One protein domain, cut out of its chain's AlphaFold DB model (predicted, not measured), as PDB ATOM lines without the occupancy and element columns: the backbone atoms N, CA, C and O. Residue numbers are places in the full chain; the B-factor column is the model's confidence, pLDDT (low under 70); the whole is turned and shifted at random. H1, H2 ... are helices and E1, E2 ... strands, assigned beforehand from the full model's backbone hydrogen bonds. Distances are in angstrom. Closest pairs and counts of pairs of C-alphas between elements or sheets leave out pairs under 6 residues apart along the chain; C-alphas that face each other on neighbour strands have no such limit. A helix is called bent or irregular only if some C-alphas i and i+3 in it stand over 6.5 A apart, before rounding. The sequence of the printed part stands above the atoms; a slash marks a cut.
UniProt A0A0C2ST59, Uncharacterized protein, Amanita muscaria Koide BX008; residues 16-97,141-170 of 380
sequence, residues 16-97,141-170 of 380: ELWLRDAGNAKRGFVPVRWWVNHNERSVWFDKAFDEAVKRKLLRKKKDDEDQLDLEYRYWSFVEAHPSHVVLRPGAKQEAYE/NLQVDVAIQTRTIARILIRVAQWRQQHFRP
ATOM      1  N   GLU A  16      19.599  -3.476 133.878       86.94
ATOM      2  CA  GLU A  16      20.449  -2.307 134.089       86.94
ATOM      3  C   GLU A  16      21.626  -2.297 133.109       86.94
ATOM      4  O   GLU A  16      22.306  -3.313 132.927       86.94
ATOM      5  N   LEU A  17      21.894  -1.140 132.492       87.25
ATOM      6  CA  LEU A  17      23.041  -0.948 131.605       87.25
ATOM      7  C   LEU A  17      24.264  -0.470 132.391       87.25
ATOM      8  O   LEU A  17      24.279   0.610 132.976       87.25
ATOM      9  N   TRP A  18      25.333  -1.242 132.286       85.06
ATOM     10  CA  TRP A  18      26.625  -1.010 132.902       85.06
ATOM     11  C   TRP A  18      27.680  -0.756 131.825       85.06
ATOM     12  O   TRP A  18      27.839  -1.531 130.883       85.06
ATOM     13  N   LEU A  19      28.410   0.355 131.947       83.31
ATOM     14  CA  LEU A  19      29.460   0.737 131.003       83.31
ATOM     15  C   LEU A  19      30.829   0.562 131.648       83.31
ATOM     16  O   LEU A  19      31.117   1.149 132.688       83.31
ATOM     17  N   ARG A  20      31.699  -0.209 130.998       79.50
ATOM     18  CA  ARG A  20      33.093  -0.383 131.416       79.50
ATOM     19  C   ARG A  20      34.030   0.008 130.287       79.50
ATOM     20  O   ARG A  20      33.845  -0.444 129.164       79.50
ATOM     21  N   ASP A  21      35.068   0.787 130.575       79.12
ATOM     22  CA  ASP A  21      36.119   1.037 129.586       79.12
ATOM     23  C   ASP A  21      36.899  -0.257 129.294       79.12
ATOM     24  O   ASP A  21      37.404  -0.915 130.211       79.12
ATOM     25  N   ALA A  22      37.032  -0.620 128.017       71.38
ATOM     26  CA  ALA A  22      37.876  -1.732 127.584       71.38
ATOM     27  C   ALA A  22      39.381  -1.465 127.808       71.38
ATOM     28  O   ALA A  22      40.187  -2.392 127.690       71.38
ATOM     29  N   GLY A  23      39.770  -0.221 128.123       61.75
ATOM     30  CA  GLY A  23      41.124   0.134 128.555       61.75
ATOM     31  C   GLY A  23      42.162   0.086 127.434       61.75
ATOM     32  O   GLY A  23      43.342  -0.183 127.671       61.75
ATOM     33  N   ASN A  24      41.749   0.317 126.186       64.38
ATOM     34  CA  ASN A  24      42.672   0.316 125.059       64.38
ATOM     35  C   ASN A  24      43.331   1.697 124.924       64.38
ATOM     36  O   ASN A  24      42.883   2.532 124.145       64.38
ATOM     37  N   ALA A  25      44.420   1.919 125.670       56.03
ATOM     38  CA  ALA A  25      45.115   3.210 125.796       56.03
ATOM     39  C   ALA A  25      45.464   3.908 124.462       56.03
ATOM     40  O   ALA A  25      45.659   5.117 124.428       56.03
ATOM     41  N   LYS A  26      45.530   3.165 123.347       72.69
ATOM     42  CA  LYS A  26      45.811   3.713 122.008       72.69
ATOM     43  C   LYS A  26      44.576   4.200 121.241       72.69
ATOM     44  O   LYS A  26      44.742   4.850 120.217       72.69
ATOM     45  N   ARG A  27      43.360   3.838 121.664       66.06
ATOM     46  CA  ARG A  27      42.103   4.108 120.936       66.06
ATOM     47  C   ARG A  27      41.103   4.969 121.717       66.06
ATOM     48  O   ARG A  27      39.986   5.145 121.245       66.06
ATOM     49  N   GLY A  28      41.501   5.530 122.861       77.00
ATOM     50  CA  GLY A  28      40.593   6.264 123.746       77.00
ATOM     51  C   GLY A  28      39.623   5.344 124.497       77.00
ATOM     52  O   GLY A  28      39.806   4.124 124.512       77.00
ATOM     53  N   PHE A  29      38.609   5.942 125.130       75.12
ATOM     54  CA  PHE A  29      37.559   5.231 125.863       75.12
ATOM     55  C   PHE A  29      36.720   4.387 124.898       75.12
ATOM     56  O   PHE A  29      36.075   4.921 123.994       75.12
ATOM     57  N   VAL A  30      36.723   3.069 125.090       76.75
ATOM     58  CA  VAL A  30      35.896   2.142 124.306       76.75
ATOM     59  C   VAL A  30      34.899   1.497 125.267       76.75
ATOM     60  O   VAL A  30      35.291   0.594 126.011       76.75
ATOM     61  N   PRO A  31      33.631   1.952 125.291       75.12
ATOM     62  CA  PRO A  31      32.651   1.439 126.234       75.12
ATOM     63  C   PRO A  31      32.261   0.006 125.878       75.12
ATOM     64  O   PRO A  31      31.742  -0.267 124.798       75.12
ATOM     65  N   VAL A  32      32.459  -0.904 126.824       79.31
ATOM     66  CA  VAL A  32      31.842  -2.227 126.832       79.31
ATOM     67  C   VAL A  32      30.524  -2.109 127.585       79.31
ATOM     68  O   VAL A  32      30.512  -1.706 128.747       79.31
ATOM     69  N   ARG A  33      29.428  -2.468 126.917       82.88
ATOM     70  CA  ARG A  33      28.074  -2.472 127.476       82.88
ATOM     71  C   ARG A  33      27.758  -3.830 128.091       82.88
ATOM     72  O   ARG A  33      27.896  -4.867 127.438       82.88
ATOM     73  N   TRP A  34      27.379  -3.808 129.356       84.56
ATOM     74  CA  TRP A  34      26.971  -4.958 130.147       84.56
ATOM     75  C   TRP A  34      25.518  -4.729 130.515       84.56
ATOM     76  O   TRP A  34      25.166  -3.653 130.981       84.56
ATOM     77  N   TRP A  35      24.680  -5.723 130.307       85.50
ATOM     78  CA  TRP A  35      23.296  -5.677 130.737       85.50
ATOM     79  C   TRP A  35      23.132  -6.666 131.877       85.50
ATOM     80  O   TRP A  35      23.537  -7.826 131.764       85.50
ATOM     81  N   VAL A  36      22.589  -6.184 132.986       86.94
ATOM     82  CA  VAL A  36      22.473  -6.938 134.228       86.94
ATOM     83  C   VAL A  36      21.004  -7.017 134.596       86.94
ATOM     84  O   VAL A  36      20.375  -5.991 134.831       86.94
ATOM     85  N   ASN A  37      20.454  -8.225 134.664       87.19
ATOM     86  CA  ASN A  37      19.110  -8.438 135.187       87.19
ATOM     87  C   ASN A  37      19.196  -9.120 136.549       87.19
ATOM     88  O   ASN A  37      19.527 -10.302 136.665       87.19
ATOM     89  N   HIS A  38      18.889  -8.354 137.592       86.00
ATOM     90  CA  HIS A  38      18.910  -8.825 138.974       86.00
ATOM     91  C   HIS A  38      17.791  -9.830 139.286       86.00
ATOM     92  O   HIS A  38      17.950 -10.655 140.188       86.00
ATOM     93  N   ASN A  39      16.683  -9.807 138.533       83.94
ATOM     94  CA  ASN A  39      15.568 -10.736 138.728       83.94
ATOM     95  C   ASN A  39      15.897 -12.132 138.193       83.94
ATOM     96  O   ASN A  39      15.591 -13.126 138.850       83.94
ATOM     97  N   GLU A  40      16.551 -12.188 137.034       82.00
ATOM     98  CA  GLU A  40      16.931 -13.430 136.351       82.00
ATOM     99  C   GLU A  40      18.349 -13.910 136.692       82.00
ATOM    100  O   GLU A  40      18.733 -15.009 136.303       82.00
ATOM    101  N   ARG A  41      19.125 -13.111 137.444       84.94
ATOM    102  CA  ARG A  41      20.524 -13.395 137.824       84.94
ATOM    103  C   ARG A  41      21.400 -13.704 136.623       84.94
ATOM    104  O   ARG A  41      22.192 -14.646 136.612       84.94
ATOM    105  N   SER A  42      21.256 -12.882 135.603       83.81
ATOM    106  CA  SER A  42      21.928 -13.065 134.332       83.81
ATOM    107  C   SER A  42      22.618 -11.766 133.940       83.81
ATOM    108  O   SER A  42      22.139 -10.656 134.179       83.81
ATOM    109  N   VAL A  43      23.818 -11.927 133.386       83.38
ATOM    110  CA  VAL A  43      24.641 -10.832 132.878       83.38
ATOM    111  C   VAL A  43      25.002 -11.171 131.449       83.38
ATOM    112  O   VAL A  43      25.635 -12.201 131.190       83.38
ATOM    113  N   TRP A  44      24.603 -10.305 130.523       82.38
ATOM    114  CA  TRP A  44      24.926 -10.443 129.113       82.38
ATOM    115  C   TRP A  44      25.783  -9.287 128.626       82.38
ATOM    116  O   TRP A  44      25.646  -8.131 129.026       82.38
ATOM    117  N   PHE A  45      26.695  -9.635 127.727       78.31
ATOM    118  CA  PHE A  45      27.507  -8.674 127.010       78.31
ATOM    119  C   PHE A  45      26.781  -8.296 125.736       78.31
ATOM    120  O   PHE A  45      26.324  -9.174 124.996       78.31
ATOM    121  N   ASP A  46      26.723  -7.002 125.458       70.44
ATOM    122  CA  ASP A  46      26.289  -6.537 124.157       70.44
ATOM    123  C   ASP A  46      27.340  -6.941 123.108       70.44
ATOM    124  O   ASP A  46      28.409  -6.339 122.963       70.44
ATOM    125  N   LYS A  47      27.061  -8.047 122.411       60.97
ATOM    126  CA  LYS A  47      27.934  -8.590 121.367       60.97
ATOM    127  C   LYS A  47      27.881  -7.746 120.092       60.97
ATOM    128  O   LYS A  47      28.714  -7.987 119.220       60.97
ATOM    129  N   ALA A  48      26.990  -6.752 119.965       54.00
ATOM    130  CA  ALA A  48      26.862  -5.942 118.751       54.00
ATOM    131  C   ALA A  48      28.170  -5.213 118.380       54.00
ATOM    132  O   ALA A  48      28.467  -5.043 117.196       54.00
ATOM    133  N   PHE A  49      29.013  -4.879 119.366       48.84
ATOM    134  CA  PHE A  49      30.333  -4.282 119.125       48.84
ATOM    135  C   PHE A  49      31.398  -5.298 118.646       48.84
ATOM    136  O   PHE A  49      32.309  -4.934 117.905       48.84
ATOM    137  N   ASP A  50      31.278  -6.584 119.006       47.50
ATOM    138  CA  ASP A  50      32.229  -7.658 118.641       47.50
ATOM    139  C   ASP A  50      31.770  -8.448 117.382       47.50
ATOM    140  O   ASP A  50      32.566  -9.064 116.662       47.50
ATOM    141  N   GLU A  51      30.477  -8.384 117.039       49.44
ATOM    142  CA  GLU A  51      29.867  -9.043 115.872       49.44
ATOM    143  C   GLU A  51      30.205  -8.404 114.515       49.44
ATOM    144  O   GLU A  51      29.971  -9.023 113.469       49.44
ATOM    145  N   ALA A  52      30.825  -7.220 114.494       47.44
ATOM    146  CA  ALA A  52      31.446  -6.686 113.281       47.44
ATOM    147  C   ALA A  52      32.660  -7.531 112.828       47.44
ATOM    148  O   ALA A  52      32.991  -7.540 111.644       47.44
ATOM    149  N   VAL A  53      33.287  -8.297 113.734       48.00
ATOM    150  CA  VAL A  53      34.507  -9.083 113.455       48.00
ATOM    151  C   VAL A  53      34.237 -10.593 113.327       48.00
ATOM    152  O   VAL A  53      34.985 -11.299 112.653       48.00
ATOM    153  N   LYS A  54      33.157 -11.126 113.920       48.00
ATOM    154  CA  LYS A  54      32.959 -12.585 114.106       48.00
ATOM    155  C   LYS A  54      31.752 -13.215 113.402       48.00
ATOM    156  O   LYS A  54      31.386 -14.354 113.701       48.00
ATOM    157  N   ARG A  55      31.154 -12.536 112.423       45.94
ATOM    158  CA  ARG A  55      29.874 -12.927 111.797       45.94
ATOM    159  C   ARG A  55      29.850 -14.247 110.988       45.94
ATOM    160  O   ARG A  55      28.862 -14.511 110.314       45.94
ATOM    161  N   LYS A  56      30.876 -15.110 111.043       44.28
ATOM    162  CA  LYS A  56      30.913 -16.381 110.282       44.28
ATOM    163  C   LYS A  56      30.976 -17.690 111.088       44.28
ATOM    164  O   LYS A  56      30.911 -18.738 110.463       44.28
ATOM    165  N   LEU A  57      31.032 -17.687 112.429       47.59
ATOM    166  CA  LEU A  57      31.207 -18.944 113.201       47.59
ATOM    167  C   LEU A  57      30.135 -19.277 114.259       47.59
ATOM    168  O   LEU A  57      30.137 -20.389 114.774       47.59
ATOM    169  N   LEU A  58      29.204 -18.375 114.589       48.81
ATOM    170  CA  LEU A  58      28.392 -18.497 115.819       48.81
ATOM    171  C   LEU A  58      26.892 -18.751 115.623       48.81
ATOM    172  O   LEU A  58      26.118 -18.604 116.561       48.81
ATOM    173  N   ARG A  59      26.449 -19.197 114.444       45.34
ATOM    174  CA  ARG A  59      25.017 -19.465 114.213       45.34
ATOM    175  C   ARG A  59      24.517 -20.828 114.728       45.34
ATOM    176  O   ARG A  59      23.362 -21.152 114.503       45.34
ATOM    177  N   LYS A  60      25.354 -21.615 115.426       44.06
ATOM    178  CA  LYS A  60      25.011 -22.972 115.917       44.06
ATOM    179  C   LYS A  60      25.102 -23.159 117.446       44.06
ATOM    180  O   LYS A  60      25.028 -24.285 117.913       44.06
ATOM    181  N   LYS A  61      25.299 -22.101 118.246       47.47
ATOM    182  CA  LYS A  61      25.523 -22.233 119.705       47.47
ATOM    183  C   LYS A  61      24.725 -21.219 120.536       47.47
ATOM    184  O   LYS A  61      25.281 -20.632 121.460       47.47
ATOM    185  N   LYS A  62      23.480 -20.929 120.139       45.31
ATOM    186  CA  LYS A  62      22.661 -19.878 120.768       45.31
ATOM    187  C   LYS A  62      21.616 -20.385 121.776       45.31
ATOM    188  O   LYS A  62      21.144 -19.555 122.533       45.31
ATOM    189  N   ASP A  63      21.346 -21.688 121.876       48.81
ATOM    190  CA  ASP A  63      20.144 -22.124 122.614       48.81
ATOM    191  C   ASP A  63      20.339 -22.786 123.981       48.81
ATOM    192  O   ASP A  63      19.340 -23.002 124.639       48.81
ATOM    193  N   ASP A  64      21.557 -22.984 124.495       54.75
ATOM    194  CA  ASP A  64      21.727 -23.485 125.872       54.75
ATOM    195  C   ASP A  64      22.917 -22.794 126.565       54.75
ATOM    196  O   ASP A  64      23.980 -23.387 126.795       54.75
ATOM    197  N   GLU A  65      22.798 -21.488 126.854       64.19
ATOM    198  CA  GLU A  65      23.619 -20.937 127.940       64.19
ATOM    199  C   GLU A  65      23.118 -21.565 129.242       64.19
ATOM    200  O   GLU A  65      21.977 -21.365 129.649       64.19
ATOM    201  N   ASP A  66      23.970 -22.387 129.855       79.00
ATOM    202  CA  ASP A  66      23.610 -23.125 131.057       79.00
ATOM    203  C   ASP A  66      23.284 -22.151 132.188       79.00
ATOM    204  O   ASP A  66      24.015 -21.190 132.424       79.00
ATOM    205  N   GLN A  67      22.237 -22.444 132.955       83.69
ATOM    206  CA  GLN A  67      21.855 -21.632 134.111       83.69
ATOM    207  C   GLN A  67      23.020 -21.425 135.098       83.69
ATOM    208  O   GLN A  67      23.207 -20.327 135.611       83.69
ATOM    209  N   LEU A  68      23.867 -22.445 135.295       85.62
ATOM    210  CA  LEU A  68      25.066 -22.349 136.136       85.62
ATOM    211  C   LEU A  68      26.084 -21.332 135.594       85.62
ATOM    212  O   LEU A  68      26.718 -20.617 136.372       85.62
ATOM    213  N   ASP A  69      26.233 -21.254 134.267       85.50
ATOM    214  CA  ASP A  69      27.116 -20.284 133.619       85.50
ATOM    215  C   ASP A  69      26.603 -18.864 133.888       85.50
ATOM    216  O   ASP A  69      27.384 -17.999 134.285       85.50
ATOM    217  N   LEU A  70      25.293 -18.638 133.718       86.75
ATOM    218  CA  LEU A  70      24.632 -17.352 133.962       86.75
ATOM    219  C   LEU A  70      24.754 -16.912 135.425       86.75
ATOM    220  O   LEU A  70      25.213 -15.798 135.685       86.75
ATOM    221  N   GLU A  71      24.442 -17.807 136.365       88.44
ATOM    222  CA  GLU A  71      24.567 -17.559 137.803       88.44
ATOM    223  C   GLU A  71      26.011 -17.217 138.180       88.44
ATOM    224  O   GLU A  71      26.259 -16.248 138.898       88.44
ATOM    225  N   TYR A  72      26.992 -17.955 137.653       89.50
ATOM    226  CA  TYR A  72      28.402 -17.662 137.894       89.50
ATOM    227  C   TYR A  72      28.807 -16.280 137.363       89.50
ATOM    228  O   TYR A  72      29.534 -15.549 138.048       89.50
ATOM    229  N   ARG A  73      28.327 -15.890 136.167       88.38
ATOM    230  CA  ARG A  73      28.570 -14.544 135.617       88.38
ATOM    231  C   ARG A  73      27.990 -13.464 136.522       88.38
ATOM    232  O   ARG A  73      28.675 -12.487 136.823       88.38
ATOM    233  N   TYR A  74      26.756 -13.665 136.964       91.38
ATOM    234  CA  TYR A  74      26.047 -12.735 137.826       91.38
ATOM    235  C   TYR A  74      26.730 -12.561 139.177       91.38
ATOM    236  O   TYR A  74      27.092 -11.442 139.532       91.38
ATOM    237  N   TRP A  75      26.997 -13.644 139.908       92.19
ATOM    238  CA  TRP A  75      27.591 -13.526 141.239       92.19
ATOM    239  C   TRP A  75      28.987 -12.915 141.204       92.19
ATOM    240  O   TRP A  75      29.319 -12.092 142.051       92.19
ATOM    241  N   SER A  76      29.783 -13.230 140.188       89.50
ATOM    242  CA  SER A  76      31.090 -12.592 140.004       89.50
ATOM    243  C   SER A  76      30.980 -11.101 139.659       89.50
ATOM    244  O   SER A  76      31.836 -10.315 140.062       89.50
ATOM    245  N   PHE A  77      29.941 -10.688 138.922       89.19
ATOM    246  CA  PHE A  77      29.664  -9.270 138.685       89.19
ATOM    247  C   PHE A  77      29.313  -8.549 139.994       89.19
ATOM    248  O   PHE A  77      29.891  -7.497 140.277       89.19
ATOM    249  N   VAL A  78      28.438  -9.147 140.810       90.44
ATOM    250  CA  VAL A  78      28.059  -8.636 142.138       90.44
ATOM    251  C   VAL A  78      29.280  -8.541 143.059       90.44
ATOM    252  O   VAL A  78      29.461  -7.548 143.756       90.44
ATOM    253  N   GLU A  79      30.169  -9.533 143.019       90.38
ATOM    254  CA  GLU A  79      31.404  -9.550 143.806       90.38
ATOM    255  C   GLU A  79      32.363  -8.401 143.449       90.38
ATOM    256  O   GLU A  79      33.078  -7.887 144.317       90.38
ATOM    257  N   ALA A  80      32.382  -8.005 142.174       86.25
ATOM    258  CA  ALA A  80      33.191  -6.903 141.669       86.25
ATOM    259  C   ALA A  80      32.574  -5.520 141.950       86.25
ATOM    260  O   ALA A  80      33.320  -4.547 142.039       86.25
ATOM    261  N   HIS A  81      31.249  -5.431 142.123       88.12
ATOM    262  CA  HIS A  81      30.522  -4.169 142.332       88.12
ATOM    263  C   HIS A  81      29.582  -4.218 143.554       88.12
ATOM    264  O   HIS A  81      28.393  -3.914 143.438       88.12
ATOM    265  N   PRO A  82      30.087  -4.563 144.753       87.00
ATOM    266  CA  PRO A  82      29.236  -4.858 145.905       87.00
ATOM    267  C   PRO A  82      28.485  -3.643 146.463       87.00
ATOM    268  O   PRO A  82      27.446  -3.805 147.089       87.00
ATOM    269  N   SER A  83      28.992  -2.426 146.250       85.25
ATOM    270  CA  SER A  83      28.363  -1.179 146.709       85.25
ATOM    271  C   SER A  83      27.240  -0.684 145.801       85.25
ATOM    272  O   SER A  83      26.519   0.237 146.175       85.25
ATOM    273  N   HIS A  84      27.123  -1.240 144.597       81.94
ATOM    274  CA  HIS A  84      26.192  -0.750 143.585       81.94
ATOM    275  C   HIS A  84      25.015  -1.686 143.333       81.94
ATOM    276  O   HIS A  84      24.102  -1.322 142.603       81.94
ATOM    277  N   VAL A  85      25.040  -2.878 143.926       84.75
ATOM    278  CA  VAL A  85      23.985  -3.869 143.771       84.75
ATOM    279  C   VAL A  85      23.261  -4.018 145.095       84.75
ATOM    280  O   VAL A  85      23.859  -4.394 146.100       84.75
ATOM    281  N   VAL A  86      21.953  -3.775 145.084       82.12
ATOM    282  CA  VAL A  86      21.089  -4.137 146.207       82.12
ATOM    283  C   VAL A  86      20.684  -5.594 146.025       82.12
ATOM    284  O   VAL A  86      20.015  -5.955 145.057       82.12
ATOM    285  N   LEU A  87      21.121  -6.455 146.941       81.38
ATOM    286  CA  LEU A  87      20.758  -7.865 146.888       81.38
ATOM    287  C   LEU A  87      19.258  -8.065 147.109       81.38
ATOM    288  O   LEU A  87      18.655  -7.488 148.011       81.38
ATOM    289  N   ARG A  88      18.672  -8.976 146.328       83.00
ATOM    290  CA  ARG A  88      17.323  -9.485 146.584       83.00
ATOM    291  C   ARG A  88      17.296 -10.172 147.959       83.00
ATOM    292  O   ARG A  88      18.224 -10.928 148.251       83.00
ATOM    293  N   PRO A  89      16.226 -10.029 148.765       76.12
ATOM    294  CA  PRO A  89      16.142 -10.662 150.087       76.12
ATOM    295  C   PRO A  89      16.350 -12.188 150.058       76.12
ATOM    296  O   PRO A  89      16.919 -12.749 150.991       76.12
ATOM    297  N   GLY A  90      15.990 -12.861 148.957       86.25
ATOM    298  CA  GLY A  90      16.222 -14.301 148.779       86.25
ATOM    299  C   GLY A  90      17.692 -14.712 148.607       86.25
ATOM    300  O   GLY A  90      18.036 -15.845 148.911       86.25
ATOM    301  N   ALA A  91      18.586 -13.815 148.176       88.88
ATOM    302  CA  ALA A  91      20.002 -14.146 147.968       88.88
ATOM    303  C   ALA A  91      20.725 -14.483 149.281       88.88
ATOM    304  O   ALA A  91      21.585 -15.360 149.323       88.88
ATOM    305  N   LYS A  92      20.357 -13.788 150.366       89.81
ATOM    306  CA  LYS A  92      20.867 -14.072 151.711       89.81
ATOM    307  C   LYS A  92      20.422 -15.464 152.161       89.81
ATOM    308  O   LYS A  92      21.254 -16.249 152.604       89.81
ATOM    309  N   GLN A  93      19.136 -15.770 151.996       92.50
ATOM    310  CA  GLN A  93      18.560 -17.066 152.350       92.50
ATOM    311  C   GLN A  93      19.232 -18.220 151.591       92.50
ATOM    312  O   GLN A  93      19.593 -19.222 152.197       92.50
ATOM    313  N   GLU A  94      19.506 -18.049 150.300       92.44
ATOM    314  CA  GLU A  94      20.217 -19.056 149.503       92.44
ATOM    315  C   GLU A  94      21.642 -19.318 149.994       92.44
ATOM    316  O   GLU A  94      22.103 -20.458 149.972       92.44
ATOM    317  N   ALA A  95      22.353 -18.285 150.456       93.12
ATOM    318  CA  ALA A  95      23.672 -18.468 151.051       93.12
ATOM    319  C   ALA A  95      23.590 -19.264 152.366       93.12
ATOM    320  O   ALA A  95      24.397 -20.171 152.571       93.12
ATOM    321  N   TYR A  96      22.596 -18.981 153.219       93.81
ATOM    322  CA  TYR A  96      22.332 -19.780 154.423       93.81
ATOM    323  C   TYR A  96      22.014 -21.232 154.085       93.81
ATOM    324  O   TYR A  96      22.584 -22.140 154.683       93.81
ATOM    325  N   GLU A  97      21.126 -21.459 153.121       94.06
ATOM    326  CA  GLU A  97      20.748 -22.798 152.677       94.06
ATOM    327  C   GLU A  97      21.945 -23.560 152.118       94.06
ATOM    328  O   GLU A  97      22.138 -24.717 152.471       94.06
ATOM    329  N   ASN A 141      25.325   2.655 160.503       59.28
ATOM    330  CA  ASN A 141      26.497   2.444 159.624       59.28
ATOM    331  C   ASN A 141      26.181   1.564 158.392       59.28
ATOM    332  O   ASN A 141      27.006   0.790 157.915       59.28
ATOM    333  N   LEU A 142      24.974   1.714 157.846       63.31
ATOM    334  CA  LEU A 142      24.343   0.767 156.921       63.31
ATOM    335  C   LEU A 142      25.116   0.522 155.605       63.31
ATOM    336  O   LEU A 142      25.098  -0.578 155.069       63.31
ATOM    337  N   GLN A 143      25.783   1.533 155.040       62.69
ATOM    338  CA  GLN A 143      26.250   1.461 153.645       62.69
ATOM    339  C   GLN A 143      27.536   0.637 153.451       62.69
ATOM    340  O   GLN A 143      27.669  -0.070 152.451       62.69
ATOM    341  N   VAL A 144      28.482   0.716 154.393       66.94
ATOM    342  CA  VAL A 144      29.735  -0.061 154.333       66.94
ATOM    343  C   VAL A 144      29.450  -1.533 154.629       66.94
ATOM    344  O   VAL A 144      29.946  -2.414 153.922       66.94
ATOM    345  N   ASP A 145      28.572  -1.793 155.596       77.50
ATOM    346  CA  ASP A 145      28.201  -3.145 156.007       77.50
ATOM    347  C   ASP A 145      27.409  -3.875 154.912       77.50
ATOM    348  O   ASP A 145      27.674  -5.046 154.637       77.50
ATOM    349  N   VAL A 146      26.532  -3.172 154.182       83.88
ATOM    350  CA  VAL A 146      25.785  -3.742 153.043       83.88
ATOM    351  C   VAL A 146      26.712  -4.170 151.901       83.88
ATOM    352  O   VAL A 146      26.494  -5.225 151.299       83.88
ATOM    353  N   ALA A 147      27.773  -3.412 151.606       86.50
ATOM    354  CA  ALA A 147      28.733  -3.798 150.571       86.50
ATOM    355  C   ALA A 147      29.544  -5.039 150.988       86.50
ATOM    356  O   ALA A 147      29.734  -5.964 150.194       86.50
ATOM    357  N   ILE A 148      29.990  -5.104 152.247       88.69
ATOM    358  CA  ILE A 148      30.726  -6.265 152.771       88.69
ATOM    359  C   ILE A 148      29.823  -7.506 152.779       88.69
ATOM    360  O   ILE A 148      30.235  -8.572 152.308       88.69
ATOM    361  N   GLN A 149      28.575  -7.360 153.228       90.19
ATOM    362  CA  GLN A 149      27.564  -8.413 153.196       90.19
ATOM    363  C   GLN A 149      27.338  -8.916 151.768       90.19
ATOM    364  O   GLN A 149      27.402 -10.119 151.512       90.19
ATOM    365  N   THR A 150      27.147  -7.995 150.823       91.12
ATOM    366  CA  THR A 150      26.895  -8.314 149.416       91.12
ATOM    367  C   THR A 150      28.052  -9.071 148.783       91.12
ATOM    368  O   THR A 150      27.856 -10.107 148.143       91.12
ATOM    369  N   ARG A 151      29.282  -8.612 149.030       91.00
ATOM    370  CA  ARG A 151      30.497  -9.294 148.579       91.00
ATOM    371  C   ARG A 151      30.620 -10.691 149.181       91.00
ATOM    372  O   ARG A 151      31.019 -11.620 148.480       91.00
ATOM    373  N   THR A 152      30.291 -10.845 150.461       91.31
ATOM    374  CA  THR A 152      30.413 -12.130 151.160       91.31
ATOM    375  C   THR A 152      29.413 -13.147 150.628       91.31
ATOM    376  O   THR A 152      29.800 -14.260 150.276       91.31
ATOM    377  N   ILE A 153      28.151 -12.744 150.469       92.94
ATOM    378  CA  ILE A 153      27.101 -13.578 149.872       92.94
ATOM    379  C   ILE A 153      27.495 -13.991 148.448       92.94
ATOM    380  O   ILE A 153      27.441 -15.174 148.111       92.94
ATOM    381  N   ALA A 154      27.979 -13.048 147.634       91.81
ATOM    382  CA  ALA A 154      28.449 -13.349 146.286       91.81
ATOM    383  C   ALA A 154      29.604 -14.367 146.288       91.81
ATOM    384  O   ALA A 154      29.578 -15.319 145.512       91.81
ATOM    385  N   ARG A 155      30.587 -14.231 147.189       90.00
ATOM    386  CA  ARG A 155      31.711 -15.177 147.323       90.00
ATOM    387  C   ARG A 155      31.260 -16.587 147.697       90.00
ATOM    388  O   ARG A 155      31.755 -17.544 147.098       90.00
ATOM    389  N   ILE A 156      30.319 -16.715 148.633       92.94
ATOM    390  CA  ILE A 156      29.737 -18.007 149.026       92.94
ATOM    391  C   ILE A 156      29.102 -18.674 147.800       92.94
ATOM    392  O   ILE A 156      29.431 -19.812 147.467       92.94
ATOM    393  N   LEU A 157      28.255 -17.946 147.071       92.75
ATOM    394  CA  LEU A 157      27.520 -18.489 145.925       92.75
ATOM    395  C   LEU A 157      28.425 -18.777 144.715       92.75
ATOM    396  O   LEU A 157      28.220 -19.774 144.022       92.75
ATOM    397  N   ILE A 158      29.487 -17.991 144.503       90.00
ATOM    398  CA  ILE A 158      30.532 -18.297 143.511       90.00
ATOM    399  C   ILE A 158      31.220 -19.620 143.845       90.00
ATOM    400  O   ILE A 158      31.407 -20.445 142.950       90.00
ATOM    401  N   ARG A 159      31.600 -19.842 145.109       86.88
ATOM    402  CA  ARG A 159      32.271 -21.081 145.531       86.88
ATOM    403  C   ARG A 159      31.358 -22.296 145.366       86.88
ATOM    404  O   ARG A 159      31.801 -23.319 144.850       86.88
ATOM    405  N   VAL A 160      30.069 -22.161 145.673       90.12
ATOM    406  CA  VAL A 160      29.059 -23.200 145.399       90.12
ATOM    407  C   VAL A 160      28.943 -23.483 143.898       90.12
ATOM    408  O   VAL A 160      28.929 -24.645 143.496       90.12
ATOM    409  N   ALA A 161      28.907 -22.451 143.050       88.44
ATOM    410  CA  ALA A 161      28.850 -22.629 141.600       88.44
ATOM    411  C   ALA A 161      30.109 -23.328 141.047       88.44
ATOM    412  O   ALA A 161      30.003 -24.231 140.217       88.44
ATOM    413  N   GLN A 162      31.299 -22.969 141.544       85.56
ATOM    414  CA  GLN A 162      32.568 -23.632 141.207       85.56
ATOM    415  C   GLN A 162      32.601 -25.093 141.657       85.56
ATOM    416  O   GLN A 162      33.048 -25.964 140.913       85.56
ATOM    417  N   TRP A 163      32.081 -25.376 142.846       86.50
ATOM    418  CA  TRP A 163      31.978 -26.733 143.352       86.50
ATOM    419  C   TRP A 163      31.026 -27.592 142.509       86.50
ATOM    420  O   TRP A 163      31.391 -28.698 142.098       86.50
ATOM    421  N   ARG A 164      29.838 -27.062 142.172       85.62
ATOM    422  CA  ARG A 164      28.862 -27.735 141.296       85.62
ATOM    423  C   ARG A 164      29.460 -28.037 139.927       85.62
ATOM    424  O   ARG A 164      29.265 -29.117 139.376       85.62
ATOM    425  N   GLN A 165      30.225 -27.089 139.400       84.06
ATOM    426  CA  GLN A 165      30.936 -27.244 138.146       84.06
ATOM    427  C   GLN A 165      31.916 -28.429 138.169       84.06
ATOM    428  O   GLN A 165      31.945 -29.219 137.227       84.06
ATOM    429  N   GLN A 166      32.738 -28.538 139.212       78.38
ATOM    430  CA  GLN A 166      33.779 -29.567 139.304       78.38
ATOM    431  C   GLN A 166      33.187 -30.975 139.417       78.38
ATOM    432  O   GLN A 166      33.656 -31.890 138.745       78.38
ATOM    433  N   HIS A 167      32.137 -31.131 140.222       78.62
ATOM    434  CA  HIS A 167      31.620 -32.452 140.583       78.62
ATOM    435  C   HIS A 167      30.477 -32.930 139.683       78.62
ATOM    436  O   HIS A 167      30.354 -34.127 139.445       78.62
ATOM    437  N   PHE A 168      29.674 -32.016 139.126       79.75
ATOM    438  CA  PHE A 168      28.520 -32.377 138.294       79.75
ATOM    439  C   PHE A 168      28.704 -32.037 136.809       79.75
ATOM    440  O   PHE A 168      27.910 -32.490 135.985       79.75
ATOM    441  N   ARG A 169      29.730 -31.252 136.433       78.12
ATOM    442  CA  ARG A 169      29.977 -30.841 135.034       78.12
ATOM    443  C   ARG A 169      31.465 -30.795 134.635       78.12
ATOM    444  O   ARG A 169      31.904 -29.803 134.051       78.12
ATOM    445  N   PRO A 170      32.259 -31.867 134.811       70.94
ATOM    446  CA  PRO A 170      33.690 -31.837 134.476       70.94
ATOM    447  C   PRO A 170      33.977 -31.507 132.995       70.94
ATOM    448  O   PRO A 170      35.005 -30.917 132.672       70.94
TER     449      PRO A 170
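What this domain is: This is residues 16 to 97 and 141 to 170 of the 380 residues of an uncharacterized protein of Amanita muscaria Koide BX008 (UniProt A0A0C2ST59). A small three-stranded sheet has helix H2 packed across one face at the E3 side, and the long helix H4 packs on H2 away from the sheet, so that H2 sits in the middle between sheet and H4. The short helix H3 packs on part of H4, and residues 51 to 66, which include H1, stick out as part of a wide loop. The 112 printed residues hold three strands and then four named helices, in the order E1, E2, E3, H1, H2, H3, H4; the sheet E1 - E2 - E3 is all antiparallel and the class is mixed. The whole is loose, with a radius of gyration of the C-alphas of 16.5 A and spans of 46 by 37 by 23 A.

Where its parts are: E1, residues 16 to 21, begins at C-alpha 16 at (20.449, -2.307, 134.089) and is 16.6 A long. E2, residues 31 to 37, measures 19.0 A, and E3, residues 42 to 45, measures 10.2 A. H1 is residues 51 to 54, 5.0 A long. H2, residues 67 to 80, is 20.1 A long and begins at C-alpha 67 at (21.855, -21.632, 134.111). H3, residues 89 to 97, is 13.2 A long; it is neither bent nor irregular, but only just: C-alphas 89 and 92 are 6.0 A apart. H4, residues 142 to 168, is 38.2 A long and ends at C-alpha 168 at (28.520, -32.377, 138.294).

How they stand to each other: The strands form a meander, each the antiparallel neighbour of the one before. In the hairpin E1 and E2, N 18 and O 34 are 2.7 A apart, within hydrogen-bond range; in the hairpin E2 and E3, N 35 and O 44 are 2.9 A apart, also within range. H2 is on one face of this sheet, making two layers, a helix over a sheet, at a height over the sheet of 7.3 A. It lies over E3 and, only just, over E2, where 3 of its C-alphas fall; it runs across the strands, at 66 degrees to E3 on the local plane. The closest C-alphas of E3 and H2 are those of Ser 42 and Leu 70, 5.1 A apart. H2 and H4 touch, closest at the C-alphas of Glu 79 and Arg 151, 4.9 A apart; they run opposite ways at a shallow tilt of 32 degrees, only just short of steep. H4 touches H3 with residues 153 to 157 alone, the C-alphas of Ile 153 and Ala 95 being closest at 6.1 A; they run the same way at a steep tilt of 50 degrees. H4 is apart from E1, E2 and E3, and H1 touches no helix. Every O i to N i+4 pair is within hydrogen-bond range in H2 and H4; in H3 it is 4 of 5, and H1 is too short for such a pair.

The domain as a whole: The two C-alphas farthest apart, those of Lys 56 and Asn 141, are 53.0 A apart. Residues 98 to 140 are not printed, and C-alphas 97 and 141 are 26.8 A apart across this cut. The link from H1 to H2 is long, with 12 residues. The mean pLDDT of the printed part is 77.4, and it is under 70 at residues 23 to 25, 27, 47 to 65 and 141 to 144.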